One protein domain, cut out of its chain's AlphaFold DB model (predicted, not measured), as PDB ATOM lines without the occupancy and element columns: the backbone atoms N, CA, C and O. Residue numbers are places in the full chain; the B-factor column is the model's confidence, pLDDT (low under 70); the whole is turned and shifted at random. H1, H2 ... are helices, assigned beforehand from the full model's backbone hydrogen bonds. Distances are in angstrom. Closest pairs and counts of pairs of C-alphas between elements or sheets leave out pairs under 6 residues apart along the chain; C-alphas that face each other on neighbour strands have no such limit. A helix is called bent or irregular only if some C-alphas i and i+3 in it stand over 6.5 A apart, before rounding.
ATOM      1  N   GLY A 124      -1.793  11.034  25.795       54.03
ATOM      2  CA  GLY A 124      -0.990   9.840  26.088       54.03
ATOM      3  C   GLY A 124       0.512   9.980  25.793       54.03
ATOM      4  O   GLY A 124       1.331   9.399  26.505       54.03
ATOM      5  N   ILE A 125       0.909  10.788  24.802       53.66
ATOM      6  CA  ILE A 125       2.332  11.011  24.483       53.66
ATOM      7  C   ILE A 125       3.014  11.850  25.576       53.66
ATOM      8  O   ILE A 125       4.082  11.474  26.065       53.66
ATOM      9  N   HIS A 126       2.379  12.946  26.010       60.59
ATOM     10  CA  HIS A 126       2.903  13.805  27.078       60.59
ATOM     11  C   HIS A 126       2.929  13.067  28.424       60.59
ATOM     12  O   HIS A 126       3.947  13.082  29.113       60.59
ATOM     13  N   GLN A 127       1.876  12.303  28.736       66.88
ATOM     14  CA  GLN A 127       1.810  11.484  29.952       66.88
ATOM     15  C   GLN A 127       2.916  10.415  30.007       66.88
ATOM     16  O   GLN A 127       3.487  10.155  31.069       66.88
ATOM     17  N   ASN A 128       3.268   9.812  28.866       71.56
ATOM     18  CA  ASN A 128       4.356   8.836  28.799       71.56
ATOM     19  C   ASN A 128       5.730   9.477  29.034       71.56
ATOM     20  O   ASN A 128       6.567   8.886  29.724       71.56
ATOM     21  N   TYR A 129       5.973  10.675  28.494       76.88
ATOM     22  CA  TYR A 129       7.215  11.410  28.735       76.88
ATOM     23  C   TYR A 129       7.352  11.814  30.208       76.88
ATOM     24  O   TYR A 129       8.375  11.522  30.834       76.88
ATOM     25  N   ASP A 130       6.296  12.377  30.795       81.00
ATOM     26  CA  ASP A 130       6.282  12.800  32.199       81.00
ATOM     27  C   ASP A 130       6.500  11.618  33.151       81.00
ATOM     28  O   ASP A 130       7.301  11.697  34.090       81.00
ATOM     29  N   ARG A 131       5.895  10.461  32.850       80.75
ATOM     30  CA  ARG A 131       6.117   9.222  33.607       80.75
ATOM     31  C   ARG A 131       7.571   8.759  33.555       80.75
ATOM     32  O   ARG A 131       8.096   8.267  34.556       80.75
ATOM     33  N   ARG A 132       8.241   8.908  32.411       81.19
ATOM     34  CA  ARG A 132       9.660   8.548  32.255       81.19
ATOM     35  C   ARG A 132      10.567   9.510  33.009       81.19
ATOM     36  O   ARG A 132      11.487   9.052  33.687       81.19
ATOM     37  N   CYS A 133      10.286  10.811  32.944       85.75
ATOM     38  CA  CYS A 133      10.981  11.823  33.738       85.75
ATOM     39  C   CYS A 133      10.860  11.515  35.233       85.75
ATOM     40  O   CYS A 133      11.869  11.467  35.937       85.75
ATOM     41  N   TYR A 134       9.651  11.195  35.698       85.69
ATOM     42  CA  TYR A 134       9.414  10.802  37.084       85.69
ATOM     43  C   TYR A 134      10.223   9.556  37.485       85.69
ATOM     44  O   TYR A 134      10.882   9.545  38.524       85.69
ATOM     45  N   GLN A 135      10.227   8.508  36.655       84.94
ATOM     46  CA  GLN A 135      11.005   7.290  36.919       84.94
ATOM     47  C   GLN A 135      12.513   7.555  36.973       84.94
ATOM     48  O   GLN A 135      13.205   6.962  37.804       84.94
ATOM     49  N   LEU A 136      13.026   8.431  36.105       86.94
ATOM     50  CA  LEU A 136      14.432   8.823  36.105       86.94
ATOM     51  C   LEU A 136      14.791   9.553  37.402       86.94
ATOM     52  O   LEU A 136      15.741   9.149  38.071       86.94
ATOM     53  N   VAL A 137      14.006  10.565  37.784       88.38
ATOM     54  CA  VAL A 137      14.201  11.315  39.034       88.38
ATOM     55  C   VAL A 137      14.178  10.373  40.233       88.38
ATOM     56  O   VAL A 137      15.102  10.395  41.039       88.38
ATOM     57  N   HIS A 138      13.195   9.473  40.309       85.12
ATOM     58  CA  HIS A 138      13.098   8.525  41.416       85.12
ATOM     59  C   HIS A 138      14.328   7.610  41.525       85.12
ATOM     60  O   HIS A 138      14.846   7.388  42.618       85.12
ATOM     61  N   ARG A 139      14.838   7.099  40.396       84.75
ATOM     62  CA  ARG A 139      16.059   6.276  40.386       84.75
ATOM     63  C   ARG A 139      17.297   7.076  40.788       84.75
ATOM     64  O   ARG A 139      18.166   6.528  41.460       84.75
ATOM     65  N   LEU A 140      17.380   8.349  40.404       86.75
ATOM     66  CA  LEU A 140      18.464   9.234  40.834       86.75
ATOM     67  C   LEU A 140      18.401   9.503  42.345       86.75
ATOM     68  O   LEU A 140      19.421   9.393  43.018       86.75
ATOM     69  N   GLU A 141      17.217   9.764  42.904       84.81
ATOM     70  CA  GLU A 141      17.041   9.928  44.356       84.81
ATOM     71  C   GLU A 141      17.417   8.662  45.139       84.81
ATOM     72  O   GLU A 141      18.052   8.746  46.194       84.81
ATOM     73  N   GLN A 142      17.061   7.480  44.618       82.44
ATOM     74  CA  GLN A 142      17.458   6.199  45.208       82.44
ATOM     75  C   GLN A 142      18.979   6.027  45.232       82.44
ATOM     76  O   GLN A 142      19.511   5.557  46.236       82.44
ATOM     77  N   LEU A 143      19.676   6.432  44.165       82.38
ATOM     78  CA  LEU A 143      21.140   6.381  44.106       82.38
ATOM     79  C   LEU A 143      21.788   7.299  45.142       82.38
ATOM     80  O   LEU A 143      22.704   6.867  45.836       82.38
ATOM     81  N   VAL A 144      21.286   8.528  45.277       80.38
ATOM     82  CA  VAL A 144      21.783   9.496  46.270       80.38
ATOM     83  C   VAL A 144      21.515   9.013  47.700       80.38
ATOM     84  O   VAL A 144      22.318   9.236  48.595       80.38
ATOM     85  N   SER A 145      20.403   8.311  47.931       75.38
ATOM     86  CA  SER A 145      20.025   7.839  49.272       75.38
ATOM     87  C   SER A 145      20.791   6.591  49.741       75.38
ATOM     88  O   SER A 145      20.771   6.285  50.932       75.38
ATOM     89  N   HIS A 146      21.451   5.858  48.836       69.94
ATOM     90  CA  HIS A 146      22.125   4.578  49.110       69.94
ATOM     91  C   HIS A 146      23.670   4.670  49.108       69.94
ATOM     92  O   HIS A 146      24.345   3.682  48.827       69.94
ATOM     93  N   GLU A 147      24.249   5.835  49.423       59.78
ATOM     94  CA  GLU A 147      25.693   6.118  49.307       59.78
ATOM     95  C   GLU A 147      26.630   5.124  50.035       59.78
ATOM     96  O   GLU A 147      26.970   5.279  51.206       59.78
ATOM     97  N   GLN A 148      27.121   4.141  49.271       66.50
ATOM     98  CA  GLN A 148      28.460   3.535  49.359       66.50
ATOM     99  C   GLN A 148      28.979   3.167  47.951       66.50
ATOM    100  O   GLN A 148      29.493   2.073  47.741       66.50
ATOM    101  N   LEU A 149      28.809   4.043  46.951       67.38
ATOM    102  CA  LEU A 149      29.326   3.796  45.596       67.38
ATOM    103  C   LEU A 149      30.536   4.676  45.288       67.38
ATOM    104  O   LEU A 149      30.563   5.864  45.616       67.38
ATOM    105  N   SER A 150      31.537   4.094  44.629       78.94
ATOM    106  CA  SER A 150      32.699   4.839  44.148       78.94
ATOM    107  C   SER A 150      32.314   5.789  43.007       78.94
ATOM    108  O   SER A 150      31.363   5.558  42.257       78.94
ATOM    109  N   SER A 151      33.097   6.858  42.815       78.69
ATOM    110  CA  SER A 151      32.856   7.846  41.751       78.69
ATOM    111  C   SER A 151      32.785   7.230  40.344       78.69
ATOM    112  O   SER A 151      32.096   7.774  39.482       78.69
ATOM    113  N   ALA A 152      33.484   6.117  40.097       81.38
ATOM    114  CA  ALA A 152      33.461   5.423  38.811       81.38
ATOM    115  C   ALA A 152      32.145   4.653  38.594       81.38
ATOM    116  O   ALA A 152      31.556   4.723  37.515       81.38
ATOM    117  N   GLU A 153      31.646   3.977  39.631       82.00
ATOM    118  CA  GLU A 153      30.381   3.231  39.582       82.00
ATOM    119  C   GLU A 153      29.178   4.171  39.444       82.00
ATOM    120  O   GLU A 153      28.247   3.874  38.694       82.00
ATOM    121  N   LEU A 154      29.216   5.339  40.095       82.56
ATOM    122  CA  LEU A 154      28.195   6.379  39.937       82.56
ATOM    123  C   LEU A 154      28.108   6.876  38.491       82.56
ATOM    124  O   LEU A 154      27.016   6.939  37.924       82.56
ATOM    125  N   LEU A 155      29.248   7.179  37.862       84.19
ATOM    126  CA  LEU A 155      29.284   7.605  36.461       84.19
ATOM    127  C   LEU A 155      28.760   6.511  35.529       84.19
ATOM    128  O   LEU A 155      27.938   6.797  34.656       84.19
ATOM    129  N   GLN A 156      29.164   5.257  35.740       87.06
ATOM    130  CA  GLN A 156      28.656   4.127  34.961       87.06
ATOM    131  C   GLN A 156      27.133   3.979  35.110       87.06
ATOM    132  O   GLN A 156      26.419   3.787  34.123       87.06
ATOM    133  N   HIS A 157      26.611   4.120  36.330       84.00
ATOM    134  CA  HIS A 157      25.183   3.991  36.602       84.00
ATOM    135  C   HIS A 157      24.363   5.149  36.012       84.00
ATOM    136  O   HIS A 157      23.298   4.906  35.439       84.00
ATOM    137  N   CYS A 158      24.857   6.387  36.090       85.06
ATOM    138  CA  CYS A 158      24.236   7.552  35.453       85.06
ATOM    139  C   CYS A 158      24.244   7.440  33.923       85.06
ATOM    140  O   CYS A 158      23.238   7.744  33.282       85.06
ATOM    141  N   THR A 159      25.339   6.945  33.339       86.44
ATOM    142  CA  THR A 159      25.448   6.736  31.885       86.44
ATOM    143  C   THR A 159      24.429   5.700  31.415       86.44
ATOM    144  O   THR A 159      23.666   5.962  30.490       86.44
ATOM    145  N   ARG A 160      24.300   4.583  32.139       88.00
ATOM    146  CA  ARG A 160      23.283   3.561  31.859       88.00
ATOM    147  C   ARG A 160      21.853   4.089  32.004       88.00
ATOM    148  O   ARG A 160      20.995   3.758  31.190       88.00
ATOM    149  N   LEU A 161      21.570   4.898  33.030       86.38
ATOM    150  CA  LEU A 161      20.247   5.517  33.193       86.38
ATOM    151  C   LEU A 161      19.927   6.480  32.045       86.38
ATOM    152  O   LEU A 161      18.795   6.485  31.561       86.38
ATOM    153  N   LYS A 162      20.920   7.247  31.579       87.94
ATOM    154  CA  LYS A 162      20.797   8.115  30.405       87.94
ATOM    155  C   LYS A 162      20.503   7.303  29.143       87.94
ATOM    156  O   LYS A 162      19.569   7.637  28.427       87.94
ATOM    157  N   GLU A 163      21.249   6.230  28.890       87.81
ATOM    158  CA  GLU A 163      21.024   5.351  27.733       87.81
ATOM    159  C   GLU A 163      19.622   4.736  27.757       87.81
ATOM    160  O   GLU A 163      18.907   4.824  26.766       87.81
ATOM    161  N   GLN A 164      19.173   4.207  28.901       85.00
ATOM    162  CA  GLN A 164      17.809   3.678  29.059       85.00
ATOM    163  C   GLN A 164      16.724   4.732  28.818       85.00
ATOM    164  O   GLN A 164      15.647   4.413  28.313       85.00
ATOM    165  N   PHE A 165      16.986   5.986  29.191       85.31
ATOM    166  CA  PHE A 165      16.069   7.082  28.911       85.31
ATOM    167  C   PHE A 165      16.100   7.505  27.438       85.31
ATOM    168  O   PHE A 165      15.106   8.040  26.974       85.31
ATOM    169  N   LEU A 166      17.173   7.278  26.682       84.00
ATOM    170  CA  LEU A 166      17.257   7.686  25.275       84.00
ATOM    171  C   LEU A 166      16.763   6.600  24.307       84.00
ATOM    172  O   LEU A 166      15.980   6.913  23.415       84.00
ATOM    173  N   THR A 167      17.110   5.328  24.530       79.38
ATOM    174  CA  THR A 167      16.758   4.205  23.632       79.38
ATOM    175  C   THR A 167      15.252   4.009  23.458       79.38
ATOM    176  O   THR A 167      14.776   3.663  22.382       79.38
ATOM    177  N   VAL A 168      14.467   4.279  24.502       66.69
ATOM    178  CA  VAL A 168      12.997   4.173  24.448       66.69
ATOM    179  C   VAL A 168      12.362   5.381  23.736       66.69
ATOM    180  O   VAL A 168      11.219   5.311  23.308       66.69
ATOM    181  N   THR A 169      13.079   6.500  23.580       59.06
ATOM    182  CA  THR A 169      12.596   7.661  22.805       59.06
ATOM    183  C   THR A 169      12.658   7.399  21.303       59.06
ATOM    184  O   THR A 169      11.775   7.846  20.582       59.06
ATOM    185  N   GLU A 170      13.661   6.650  20.846       55.41
ATOM    186  CA  GLU A 170      13.866   6.336  19.425       55.41
ATOM    187  C   GLU A 170      12.850   5.294  18.926       55.41
ATOM    188  O   GLU A 170      12.229   5.497  17.890       55.41
ATOM    189  N   SER A 171      12.555   4.259  19.724       51.56
ATOM    190  CA  SER A 171      11.542   3.239  19.391       51.56
ATOM    191  C   SER A 171      10.114   3.789  19.255       51.56
ATOM    192  O   SER A 171       9.329   3.227  18.501       51.56
ATOM    193  N   SER A 172       9.753   4.864  19.965       48.19
ATOM    194  CA  SER A 172       8.424   5.488  19.840       48.19
ATOM    195  C   SER A 172       8.327   6.501  18.692       48.19
ATOM    196  O   SER A 172       7.222   6.919  18.364       48.19
ATOM    197  N   ALA A 173       9.451   6.908  18.091       47.03
ATOM    198  CA  ALA A 173       9.470   7.811  16.937       47.03
ATOM    199  C   ALA A 173       9.308   7.071  15.594       47.03
ATOM    200  O   ALA A 173       8.960   7.702  14.602       47.03
ATOM    201  N   GLU A 174       9.538   5.754  15.561       37.22
ATOM    202  CA  GLU A 174       9.456   4.920  14.348       37.22
ATOM    203  C   GLU A 174       8.068   4.283  14.110       37.22
ATOM    204  O   GLU A 174       7.825   3.741  13.036       37.22
ATOM    205  N   GLU A 175       7.139   4.371  15.071       40.22
ATOM    206  CA  GLU A 175       5.755   3.862  14.957       40.22
ATOM    207  C   GLU A 175       4.716   4.958  14.612       40.22
ATOM    208  O   GLU A 175       3.513   4.741  14.773       40.22
TER     209      GLU A 175
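AT A GLANCE: This is residues 124 to 175 of the 176 residues of the protein "Hypothetical protein" of Darwinula stevensoni (UniProt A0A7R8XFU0). Two long helices, H1 and H2, lie side by side and run opposite ways, a long narrow helical hairpin turned at one end by the link of residues 146 to 150. The two come near each other over a short stretch, and the last residues, 172 to 175, run on past H2 as a short tail. The printed part has 52 residues with two named helices, H1 then H2, and no named strand; its class is all helix. The whole is loose, with a radius of gyration of the C-alphas of 13.1 A, and its outline is a rod that spans 40 by 18 by 7 A.

IN THESE COORDINATES: H1 is residues 124 to 145, 31.4 A from first to last C-alpha, and C-alpha 124 stands at (-0.990, 9.840, 26.088). Its last C-alpha, that of Ser 145, is at (20.025, 7.839, 49.272). H2 is residues 151 to 171, 31.2 A from first to last C-alpha, and C-alpha 171 is at (11.542, 3.239, 19.391). H2 is neither bent nor irregular, but only just: C-alphas 165 and 168 are 6.1 A apart.

HOW THE PARTS SIT: H1 and H2 form a helical hairpin, two helices in succession that touch and run opposite ways. They only just touch, with 3 pairs of C-alphas within 8 A; the closest C-alphas are those of Leu 136 and Leu 161, 7.3 A apart. H1 touches H2 with residues 132 to 136 alone, and H2 touches H1 with residues 161 to 165 alone. Their lines stand at a shallow tilt of 9 degrees, and their centres are 12.7 A apart. In H1 every O i to N i+4 pair is within hydrogen-bond range; in H2, 14 of 17 are.

THE WHOLE: The two C-alphas farthest apart are those of Gln 148 and Glu 175, at 41.2 A, while the C-alphas of Gly 124 and Glu 175 are 14.3 A apart. The printed part has no cut, and the link from H1 to H2, 5 residues, is tight. The mean pLDDT of the printed part is 75.1, and it is under 70 at residues 124 to 127, 146 to 149 and 168 to 175.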